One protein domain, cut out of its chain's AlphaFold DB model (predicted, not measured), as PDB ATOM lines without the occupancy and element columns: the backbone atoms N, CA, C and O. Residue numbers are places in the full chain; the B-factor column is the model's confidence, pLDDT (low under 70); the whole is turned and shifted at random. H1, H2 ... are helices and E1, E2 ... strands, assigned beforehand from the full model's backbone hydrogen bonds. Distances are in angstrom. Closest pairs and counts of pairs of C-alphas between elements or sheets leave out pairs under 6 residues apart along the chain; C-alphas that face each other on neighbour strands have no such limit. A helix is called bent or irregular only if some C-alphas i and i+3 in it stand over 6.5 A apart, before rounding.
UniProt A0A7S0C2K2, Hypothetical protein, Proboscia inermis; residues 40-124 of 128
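AT A GLANCE: This is residues 40 to 124 of the 128 residues of the protein "Hypothetical protein" of Proboscia inermis (UniProt A0A7S0C2K2). Little regular structure: loops make most of this domain, with one antiparallel hairpin, E1 and E2, along one side, and four very short helices spread about. The loop 93 to 107 swings out and returns through the middle toward H3 and H4. The 85 printed residues run H1 H2 E1 E2 H3 H4, class mixed, 30 in named elements; the whole is compact, radius of gyration of the C-alphas 13.3 A, spans 33 by 32 by 19 A.

IN THESE COORDINATES: Find C-alpha 47 at (162.421, 47.180, 134.161), where H1, residues 47 to 51, begins. Next come H2, residues 62 to 66, only just irregular with C-alphas 62 and 65 6.7 A apart; E1, residues 77 to 82, 16.6 A; E2, residues 87 to 92, 16.4 A; H3, residues 108 to 111; and H4, residues 117 to 120, which ends with C-alpha 120 at (161.776, 30.814, 140.119).

HOW THE PARTS SIT: In the hairpin, look at N 80 and O 89, 2.8 A apart. H3 and H4 only just touch, with 3 pairs of C-alphas within 8 A, closest Ile 109 and Leu 119, 7.3 A. H1 is apart from both strands. H2 is only just apart from E2, closest 8.4 A. H1 has its O i to N i+4 pair within hydrogen-bond range; H2 has 0 of 1, and 1 of 2 O i to N i+3 pairs; H3 and H4 are too short for an i+4 pair.

THE WHOLE: The printed part has no cut; the link E2 to H3 is long. Residues 40 to 58, 110 to 113 and 121 to 124 have pLDDT under 70.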
ATOM      1  N   PHE A  40     169.168  42.114 130.828       50.91
ATOM      2  CA  PHE A  40     169.118  42.365 129.391       50.91
ATOM      3  C   PHE A  40     169.453  41.097 128.589       50.91
ATOM      4  O   PHE A  40     170.402  40.372 128.884       50.91
ATOM      5  N   GLY A  41     168.638  40.802 127.575       56.34
ATOM      6  CA  GLY A  41     168.743  39.579 126.779       56.34
ATOM      7  C   GLY A  41     168.100  38.345 127.419       56.34
ATOM      8  O   GLY A  41     167.899  37.348 126.723       56.34
ATOM      9  N   GLU A  42     167.720  38.386 128.702       66.50
ATOM     10  CA  GLU A  42     167.002  37.275 129.333       66.50
ATOM     11  C   GLU A  42     165.501  37.325 129.119       66.50
ATOM     12  O   GLU A  42     164.894  36.271 128.959       66.50
ATOM     13  N   VAL A  43     164.932  38.524 129.073       69.00
ATOM     14  CA  VAL A  43     163.505  38.771 128.879       69.00
ATOM     15  C   VAL A  43     163.303  39.864 127.835       69.00
ATOM     16  O   VAL A  43     164.185  40.695 127.606       69.00
ATOM     17  N   LEU A  44     162.140  39.856 127.179       64.50
ATOM     18  CA  LEU A  44     161.838  40.822 126.123       64.50
ATOM     19  C   LEU A  44     161.653  42.249 126.656       64.50
ATOM     20  O   LEU A  44     162.135  43.184 126.038       64.50
ATOM     21  N   PHE A  45     160.995  42.414 127.799       67.06
ATOM     22  CA  PHE A  45     160.795  43.712 128.440       67.06
ATOM     23  C   PHE A  45     161.502  43.705 129.785       67.06
ATOM     24  O   PHE A  45     161.210  42.853 130.619       67.06
ATOM     25  N   THR A  46     162.457  44.601 129.982       64.62
ATOM     26  CA  THR A  46     163.134  44.787 131.263       64.62
ATOM     27  C   THR A  46     162.518  45.970 132.002       64.62
ATOM     28  O   THR A  46     161.940  46.876 131.395       64.62
ATOM     29  N   LYS A  47     162.695  46.000 133.324       61.16
ATOM     30  CA  LYS A  47     162.421  47.180 134.161       61.16
ATOM     31  C   LYS A  47     163.030  48.461 133.575       61.16
ATOM     32  O   LYS A  47     162.370  49.494 133.546       61.16
ATOM     33  N   GLU A  48     164.256  48.388 133.059       62.38
ATOM     34  CA  GLU A  48     164.950  49.518 132.426       62.38
ATOM     35  C   GLU A  48     164.207  50.056 131.198       62.38
ATOM     36  O   GLU A  48     164.099  51.272 131.056       62.38
ATOM     37  N   ASP A  49     163.625  49.189 130.358       62.84
ATOM     38  CA  ASP A  49     162.816  49.643 129.219       62.84
ATOM     39  C   ASP A  49     161.590  50.428 129.704       62.84
ATOM     40  O   ASP A  49     161.278  51.500 129.182       62.84
ATOM     41  N   MET A  50     160.904  49.914 130.732       65.88
ATOM     42  CA  MET A  50     159.721  50.568 131.294       65.88
ATOM     43  C   MET A  50     160.086  51.922 131.920       65.88
ATOM     44  O   MET A  50     159.380  52.906 131.698       65.88
ATOM     45  N   MET A  51     161.212  51.993 132.641       61.56
ATOM     46  CA  MET A  51     161.738  53.236 133.226       61.56
ATOM     47  C   MET A  51     162.192  54.245 132.163       61.56
ATOM     48  O   MET A  51     162.041  55.448 132.365       61.56
ATOM     49  N   ALA A  52     162.690  53.777 131.016       61.69
ATOM     50  CA  ALA A  52     163.051  54.618 129.875       61.69
ATOM     51  C   ALA A  52     161.832  55.166 129.104       61.69
ATOM     52  O   ALA A  52     162.000  55.923 128.148       61.69
ATOM     53  N   GLY A  53     160.605  54.815 129.508       57.84
ATOM     54  CA  GLY A  53     159.372  55.253 128.853       57.84
ATOM     55  C   GLY A  53     158.900  54.336 127.720       57.84
ATOM     56  O   GLY A  53     157.899  54.643 127.070       57.84
ATOM     57  N   ASN A  54     159.551  53.185 127.507       63.06
ATOM     58  CA  ASN A  54     159.156  52.193 126.502       63.06
ATOM     59  C   ASN A  54     158.026  51.308 127.043       63.06
ATOM     60  O   ASN A  54     158.216  50.178 127.481       63.06
ATOM     61  N   ILE A  55     156.823  51.868 127.031       54.56
ATOM     62  CA  ILE A  55     155.607  51.307 127.653       54.56
ATOM     63  C   ILE A  55     154.622  50.684 126.687       54.56
ATOM     64  O   ILE A  55     153.545  50.233 127.080       54.56
ATOM     65  N   CYS A  56     154.991  50.644 125.414       57.91
ATOM     66  CA  CYS A  56     154.271  49.848 124.450       57.91
ATOM     67  C   CYS A  56     154.596  48.373 124.708       57.91
ATOM     68  O   CYS A  56     155.721  47.926 124.482       57.91
ATOM     69  N   PHE A  57     153.611  47.615 125.189       63.34
ATOM     70  CA  PHE A  57     153.714  46.162 125.222       63.34
ATOM     71  C   PHE A  57     153.744  45.645 123.781       63.34
ATOM     72  O   PHE A  57     152.782  45.825 123.034       63.34
ATOM     73  N   ALA A  58     154.833  44.985 123.392       66.44
ATOM     74  CA  ALA A  58     154.875  44.297 122.109       66.44
ATOM     75  C   ALA A  58     153.971  43.068 122.171       66.44
ATOM     76  O   ALA A  58     154.011  42.285 123.124       66.44
ATOM     77  N   THR A  59     153.180  42.884 121.121       70.69
ATOM     78  CA  THR A  59     152.505  41.619 120.859       70.69
ATOM     79  C   THR A  59     153.399  40.779 119.955       70.69
ATOM     80  O   THR A  59     153.964  41.282 118.981       70.69
ATOM     81  N   ALA A  60     153.583  39.507 120.302       74.50
ATOM     82  CA  ALA A  60     154.294  38.590 119.427       74.50
ATOM     83  C   ALA A  60     153.468  38.348 118.152       74.50
ATOM     84  O   ALA A  60     152.240  38.396 118.161       74.50
ATOM     85  N   THR A  61     154.143  38.066 117.041       79.19
ATOM     86  CA  THR A  61     153.497  37.670 115.783       79.19
ATOM     87  C   THR A  61     153.992  36.294 115.345       79.19
ATOM     88  O   THR A  61     154.996  35.783 115.857       79.19
ATOM     89  N   GLY A  62     153.265  35.659 114.422       85.88
ATOM     90  CA  GLY A  62     153.602  34.325 113.924       85.88
ATOM     91  C   GLY A  62     153.647  33.281 115.043       85.88
ATOM     92  O   GLY A  62     152.757  33.226 115.890       85.88
ATOM     93  N   ASN A  63     154.704  32.466 115.056       87.06
ATOM     94  CA  ASN A  63     154.836  31.359 116.007       87.06
ATOM     95  C   ASN A  63     155.271  31.798 117.414       87.06
ATOM     96  O   ASN A  63     155.121  31.029 118.360       87.06
ATOM     97  N   GLY A  64     155.764  33.034 117.574       82.88
ATOM     98  CA  GLY A  64     156.271  33.541 118.855       82.88
ATOM     99  C   GLY A  64     155.222  33.583 119.969       82.88
ATOM    100  O   GLY A  64     155.571  33.494 121.139       82.88
ATOM    101  N   MET A  65     153.939  33.665 119.605       85.00
ATOM    102  CA  MET A  65     152.803  33.638 120.535       85.00
ATOM    103  C   MET A  65     152.599  32.275 121.215       85.00
ATOM    104  O   MET A  65     151.921  32.207 122.237       85.00
ATOM    105  N   PHE A  66     153.137  31.196 120.636       89.06
ATOM    106  CA  PHE A  66     152.928  29.826 121.109       89.06
ATOM    107  C   PHE A  66     154.109  29.275 121.911       89.06
ATOM    108  O   PHE A  66     154.018  28.165 122.429       89.06
ATOM    109  N   TYR A  67     155.220  30.012 122.010       90.38
ATOM    110  CA  TYR A  67     156.366  29.560 122.792       90.38
ATOM    111  C   TYR A  67     156.077  29.668 124.285       90.38
ATOM    112  O   TYR A  67     155.650  30.711 124.786       90.38
ATOM    113  N   ASN A  68     156.333  28.582 125.005       91.31
ATOM    114  CA  ASN A  68     156.156  28.559 126.443       91.31
ATOM    115  C   ASN A  68     157.288  29.297 127.151       91.31
ATOM    116  O   ASN A  68     158.413  29.424 126.657       91.31
ATOM    117  N   THR A  69     156.973  29.764 128.357       88.00
ATOM    118  CA  THR A  69     157.980  30.269 129.281       88.00
ATOM    119  C   THR A  69     158.428  29.168 130.229       88.00
ATOM    120  O   THR A  69     157.612  28.360 130.666       88.00
ATOM    121  N   GLY A  70     159.710  29.154 130.587       86.94
ATOM    122  CA  GLY A  70     160.273  28.131 131.471       86.94
ATOM    123  C   GLY A  70     161.251  28.673 132.518       86.94
ATOM    124  O   GLY A  70     161.517  29.882 132.568       86.94
ATOM    125  N   PRO A  71     161.798  27.784 133.370       84.50
ATOM    126  CA  PRO A  71     162.837  28.146 134.326       84.50
ATOM    127  C   PRO A  71     164.112  28.609 133.608       84.50
ATOM    128  O   PRO A  71     164.328  28.324 132.428       84.50
ATOM    129  N   LYS A  72     164.995  29.318 134.325       80.12
ATOM    130  CA  LYS A  72     166.198  29.936 133.719       80.12
ATOM    131  C   LYS A  72     167.101  28.896 133.060       80.12
ATOM    132  O   LYS A  72     167.663  29.147 132.001       80.12
ATOM    133  N   THR A  73     167.188  27.728 133.684       82.88
ATOM    134  CA  THR A  73     167.998  26.585 133.261       82.88
ATOM    135  C   THR A  73     167.459  25.870 132.020       82.88
ATOM    136  O   THR A  73     168.241  25.247 131.312       82.88
ATOM    137  N   ALA A  74     166.158  25.971 131.725       86.25
ATOM    138  CA  ALA A  74     165.541  25.332 130.556       86.25
ATOM    139  C   ALA A  74     165.483  26.245 129.321       86.25
ATOM    140  O   ALA A  74     165.236  25.776 128.213       86.25
ATOM    141  N   ARG A  75     165.708  27.552 129.494       87.56
ATOM    142  CA  ARG A  75     165.655  28.533 128.408       87.56
ATOM    143  C   ARG A  75     166.749  28.251 127.370       87.56
ATOM    144  O   ARG A  75     167.936  28.301 127.688       87.56
ATOM    145  N   ASN A  76     166.346  28.056 126.119       92.75
ATOM    146  CA  ASN A  76     167.237  27.846 124.971       92.75
ATOM    147  C   ASN A  76     167.216  29.012 123.965       92.75
ATOM    148  O   ASN A  76     167.798  28.913 122.885       92.75
ATOM    149  N   THR A  77     166.597  30.135 124.335       91.50
ATOM    150  CA  THR A  77     166.538  31.357 123.526       91.50
ATOM    151  C   THR A  77     166.935  32.607 124.313       91.50
ATOM    152  O   THR A  77     166.954  32.621 125.542       91.50
ATOM    153  N   ARG A  78     167.252  33.687 123.601       86.50
ATOM    154  CA  ARG A  78     167.396  35.049 124.120       86.50
ATOM    155  C   ARG A  78     166.622  36.009 123.229       86.50
ATOM    156  O   ARG A  78     166.527  35.790 122.023       86.50
ATOM    157  N   SER A  79     166.100  37.080 123.810       81.06
ATOM    158  CA  SER A  79     165.428  38.142 123.053       81.06
ATOM    159  C   SER A  79     166.411  39.267 122.729       81.06
ATOM    160  O   SER A  79     167.227  39.626 123.577       81.06
ATOM    161  N   ALA A  80     166.334  39.842 121.531       78.50
ATOM    162  CA  ALA A  80     166.969  41.114 121.202       78.50
ATOM    163  C   ALA A  80     165.927  42.088 120.656       78.50
ATOM    164  O   ALA A  80     165.013  41.699 119.926       78.50
ATOM    165  N   LYS A  81     166.088  43.352 121.031       75.38
ATOM    166  CA  LYS A  81     165.179  44.442 120.699       75.38
ATOM    167  C   LYS A  81     165.856  45.384 119.722       75.38
ATOM    168  O   LYS A  81     167.026  45.715 119.904       75.38
ATOM    169  N   ASP A  82     165.093  45.826 118.742       75.62
ATOM    170  CA  ASP A  82     165.444  46.885 117.814       75.62
ATOM    171  C   ASP A  82     164.261  47.857 117.776       75.62
ATOM    172  O   ASP A  82     163.267  47.640 117.079       75.62
ATOM    173  N   PHE A  83     164.340  48.883 118.625       73.00
ATOM    174  CA  PHE A  83     163.285  49.884 118.772       73.00
ATOM    175  C   PHE A  83     163.186  50.812 117.558       73.00
ATOM    176  O   PHE A  83     162.100  51.310 117.282       73.00
ATOM    177  N   ASP A  84     164.277  51.010 116.813       75.81
ATOM    178  CA  ASP A  84     164.278  51.860 115.618       75.81
ATOM    179  C   ASP A  84     163.445  51.230 114.492       75.81
ATOM    180  O   ASP A  84     162.837  51.939 113.687       75.81
ATOM    181  N   ASN A  85     163.388  49.895 114.458       76.94
ATOM    182  CA  ASN A  85     162.656  49.136 113.447       76.94
ATOM    183  C   ASN A  85     161.363  48.476 113.958       76.94
ATOM    184  O   ASN A  85     160.731  47.741 113.199       76.94
ATOM    185  N   ASP A  86     160.952  48.717 115.208       74.75
ATOM    186  CA  ASP A  86     159.827  48.027 115.865       74.75
ATOM    187  C   ASP A  86     159.961  46.483 115.830       74.75
ATOM    188  O   ASP A  86     158.979  45.750 115.671       74.75
ATOM    189  N   VAL A  87     161.188  45.961 115.969       78.88
ATOM    190  CA  VAL A  87     161.481  44.522 115.874       78.88
ATOM    191  C   VAL A  87     161.870  43.929 117.226       78.88
ATOM    192  O   VAL A  87     162.736  44.415 117.952       78.88
ATOM    193  N   CYS A  88     161.263  42.781 117.521       76.56
ATOM    194  CA  CYS A  88     161.718  41.840 118.534       76.56
ATOM    195  C   CYS A  88     162.168  40.555 117.837       76.56
ATOM    196  O   CYS A  88     161.376  39.904 117.154       76.56
ATOM    197  N   ALA A  89     163.430  40.181 118.032       83.12
ATOM    198  CA  ALA A  89     163.996  38.955 117.495       83.12
ATOM    199  C   ALA A  89     164.338  37.973 118.621       83.12
ATOM    200  O   ALA A  89     164.914  38.343 119.646       83.12
ATOM    201  N   LEU A  90     164.012  36.700 118.406       86.38
ATOM    202  CA  LEU A  90     164.417  35.594 119.267       86.38
ATOM    203  C   LEU A  90     165.592  34.865 118.623       86.38
ATOM    204  O   LEU A  90     165.527  34.468 117.462       86.38
ATOM    205  N   TYR A  91     166.652  34.669 119.396       89.00
ATOM    206  CA  TYR A  91     167.849  33.948 118.976       89.00
ATOM    207  C   TYR A  91     168.035  32.719 119.847       89.00
ATOM    208  O   TYR A  91     167.906  32.811 121.066       89.00
ATOM    209  N   ALA A  92     168.393  31.588 119.247       92.19
ATOM    210  CA  ALA A  92     168.814  30.422 120.011       92.19
ATOM    211  C   ALA A  92     170.105  30.737 120.792       92.19
ATOM    212  O   ALA A  92     170.984  31.448 120.301       92.19
ATOM    213  N   THR A  93     170.221  30.232 122.020       90.19
ATOM    214  CA  THR A  93     171.439  30.366 122.847       90.19
ATOM    215  C   THR A  93     172.346  29.141 122.763       90.19
ATOM    216  O   THR A  93     173.430  29.142 123.340       90.19
ATOM    217  N   ARG A  94     171.880  28.091 122.086       92.62
ATOM    218  CA  ARG A  94     172.566  26.834 121.781       92.62
ATOM    219  C   ARG A  94     171.828  26.136 120.639       92.62
ATOM    220  O   ARG A  94     170.734  26.567 120.278       92.62
ATOM    221  N   ASP A  95     172.373  25.035 120.144       96.75
ATOM    222  CA  ASP A  95     171.658  24.168 119.210       96.75
ATOM    223  C   ASP A  95     170.383  23.600 119.859       96.75
ATOM    224  O   ASP A  95     170.382  23.236 121.043       96.75
ATOM    225  N   ILE A  96     169.299  23.552 119.081       95.69
ATOM    226  CA  ILE A  96     167.978  23.044 119.477       95.69
ATOM    227  C   ILE A  96     167.665  21.856 118.571       95.69
ATOM    228  O   ILE A  96     167.658  21.991 117.345       95.69
ATOM    229  N   ALA A  97     167.443  20.681 119.160       96.12
ATOM    230  CA  ALA A  97     167.174  19.475 118.387       96.12
ATOM    231  C   ALA A  97     165.774  19.505 117.748       96.12
ATOM    232  O   ALA A  97     164.853  20.162 118.235       96.12
ATOM    233  N   ALA A  98     165.577  18.752 116.663       96.38
ATOM    234  CA  ALA A  98     164.248  18.589 116.082       96.38
ATOM    235  C   ALA A  98     163.290  17.945 117.102       96.38
ATOM    236  O   ALA A  98     163.595  16.897 117.670       96.38
ATOM    237  N   GLY A  99     162.136  18.576 117.324       96.00
ATOM    238  CA  GLY A  99     161.160  18.156 118.334       96.00
ATOM    239  C   GLY A  99     161.459  18.648 119.755       96.00
ATOM    240  O   GLY A  99     160.628  18.448 120.636       96.00
ATOM    241  N   GLU A 100     162.594  19.313 119.986       95.69
ATOM    242  CA  GLU A 100     162.853  20.009 121.244       95.69
ATOM    243  C   GLU A 100     162.003  21.286 121.332       95.69
ATOM    244  O   GLU A 100     161.841  22.022 120.357       95.69
ATOM    245  N   GLU A 101     161.451  21.552 122.513       95.19
ATOM    246  CA  GLU A 101     160.622  22.728 122.746       95.19
ATOM    247  C   GLU A 101     161.454  24.018 122.750       95.19
ATOM    248  O   GLU A 101     162.496  24.114 123.399       95.19
ATOM    249  N   VAL A 102     160.966  25.045 122.052       94.00
ATOM    250  CA  VAL A 102     161.531  26.396 122.110       94.00
ATOM    251  C   VAL A 102     160.991  27.093 123.355       94.00
ATOM    252  O   VAL A 102     159.798  27.390 123.440       94.00
ATOM    253  N   ILE A 103     161.879  27.378 124.306       92.19
ATOM    254  CA  ILE A 103     161.541  27.998 125.586       92.19
ATOM    255  C   ILE A 103     162.057  29.432 125.611       92.19
ATOM    256  O   ILE A 103     163.266  29.688 125.531       92.19
ATOM    257  N   ILE A 104     161.127  30.368 125.780       88.69
ATOM    258  CA  ILE A 104     161.414  31.784 126.024       88.69
ATOM    259  C   ILE A 104     161.308  32.088 127.522       88.69
ATOM    260  O   ILE A 104     160.962  31.228 128.333       88.69
ATOM    261  N   ARG A 105     161.641  33.313 127.932       83.50
ATOM    262  CA  ARG A 105     161.432  33.757 129.313       83.50
ATOM    263  C   ARG A 105     160.657  35.064 129.318       83.50
ATOM    264  O   ARG A 105     161.093  36.063 128.745       83.50
ATOM    265  N   TYR A 106     159.498  35.054 129.966       80.31
ATOM    266  CA  TYR A 106     158.701  36.260 130.156       80.31
ATOM    267  C   TYR A 106     159.244  37.104 131.303       80.31
ATOM    268  O   TYR A 106     159.535  36.582 132.376       80.31
ATOM    269  N   SER A 107     159.250  38.425 131.109       74.81
ATOM    270  CA  SER A 107     159.481  39.404 132.181       74.81
ATOM    271  C   SER A 107     158.569  39.153 133.381       74.81
ATOM    272  O   SER A 107     158.993  39.212 134.526       74.81
ATOM    273  N   SER A 108     157.317  38.746 133.142       73.81
ATOM    274  CA  SER A 108     156.349  38.505 134.216       73.81
ATOM    275  C   SER A 108     156.734  37.420 135.216       73.81
ATOM    276  O   SER A 108     156.169  37.421 136.309       73.81
ATOM    277  N   ILE A 109     157.669  36.519 134.880       76.88
ATOM    278  CA  ILE A 109     158.219  35.549 135.843       76.88
ATOM    279  C   ILE A 109     158.834  36.268 137.041       76.88
ATOM    280  O   ILE A 109     158.766  35.764 138.157       76.88
ATOM    281  N   ASN A 110     159.390  37.451 136.824       69.12
ATOM    282  CA  ASN A 110     160.200  38.160 137.796       69.12
ATOM    283  C   ASN A 110     159.377  39.007 138.778       69.12
ATOM    284  O   ASN A 110     159.795  39.196 139.912       69.12
ATOM    285  N   TRP A 111     158.175  39.446 138.393       62.53
ATOM    286  CA  TRP A 111     157.359  40.358 139.210       62.53
ATOM    287  C   TRP A 111     155.956  39.839 139.555       62.53
ATOM    288  O   TRP A 111     155.295  40.377 140.447       62.53
ATOM    289  N   ARG A 112     155.462  38.769 138.910       67.38
ATOM    290  CA  ARG A 112     154.231  38.089 139.355       67.38
ATOM    291  C   ARG A 112     154.605  36.988 140.337       67.38
ATOM    292  O   ARG A 112     154.908  35.875 139.920       67.38
ATOM    293  N   GLY A 113     154.572  37.320 141.630       65.19
ATOM    294  CA  GLY A 113     154.945  36.442 142.748       65.19
ATOM    295  C   GLY A 113     154.330  35.040 142.654       65.19
ATOM    296  O   GLY A 113     154.878  34.149 142.013       65.19
ATOM    297  N   LYS A 114     153.145  34.833 143.225       73.31
ATOM    298  CA  LYS A 114     152.574  33.478 143.369       73.31
ATOM    299  C   LYS A 114     152.366  32.695 142.066       73.31
ATOM    300  O   LYS A 114     152.270  31.477 142.096       73.31
ATOM    301  N   CYS A 115     152.263  33.373 140.922       74.19
ATOM    302  CA  CYS A 115     151.986  32.724 139.638       74.19
ATOM    303  C   CYS A 115     153.161  31.900 139.098       74.19
ATOM    304  O   CYS A 115     152.934  31.013 138.285       74.19
ATOM    305  N   TRP A 116     154.396  32.214 139.502       77.50
ATOM    306  CA  TRP A 116     155.603  31.645 138.890       77.50
ATOM    307  C   TRP A 116     156.629  31.151 139.912       77.50
ATOM    308  O   TRP A 116     157.803  31.011 139.569       77.50
ATOM    309  N   ASP A 117     156.210  30.888 141.154       80.31
ATOM    310  CA  ASP A 117     157.101  30.395 142.217       80.31
ATOM    311  C   ASP A 117     157.874  29.143 141.772       80.31
ATOM    312  O   ASP A 117     159.090  29.081 141.937       80.31
ATOM    313  N   GLU A 118     157.208  28.203 141.099       80.31
ATOM    314  CA  GLU A 118     157.823  26.972 140.579       80.31
ATOM    315  C   GLU A 118     158.922  27.244 139.536       80.31
ATOM    316  O   GLU A 118     159.963  26.587 139.524       80.31
ATOM    317  N   LEU A 119     158.736  28.261 138.686       77.50
ATOM    318  CA  LEU A 119     159.717  28.636 137.664       77.50
ATOM    319  C   LEU A 119     160.895  29.435 138.241       77.50
ATOM    320  O   LEU A 119     161.967  29.459 137.631       77.50
ATOM    321  N   ARG A 120     160.717  30.082 139.403       74.00
ATOM    322  CA  ARG A 120     161.776  30.814 140.119       74.00
ATOM    323  C   ARG A 120     162.569  29.936 141.087       74.00
ATOM    324  O   ARG A 120     163.776  30.120 141.195       74.00
ATOM    325  N   ALA A 121     161.933  28.954 141.728       65.69
ATOM    326  CA  ALA A 121     162.546  28.063 142.720       65.69
ATOM    327  C   ALA A 121     163.680  27.167 142.171       65.69
ATOM    328  O   ALA A 121     164.336  26.454 142.924       65.69
ATOM    329  N   THR A 122     163.929  27.204 140.860       53.97
ATOM    330  CA  THR A 122     164.987  26.452 140.169       53.97
ATOM    331  C   THR A 122     166.295  27.229 139.993       53.97
ATOM    332  O   THR A 122     167.228  26.717 139.376       53.97
ATOM    333  N   VAL A 123     166.400  28.449 140.530       47.62
ATOM    334  CA  VAL A 123     167.691  29.130 140.680       47.62
ATOM    335  C   VAL A 123     168.336  28.587 141.959       47.62
ATOM    336  O   VAL A 123     167.766  28.785 143.033       47.62
ATOM    337  N   PRO A 124     169.485  27.884 141.905       38.91
ATOM    338  CA  PRO A 124     170.220  27.577 143.123       38.91
ATOM    339  C   PRO A 124     170.516  28.908 143.807       38.91
ATOM    340  O   PRO A 124     171.035  29.813 143.153       38.91
TER     341      PRO A 124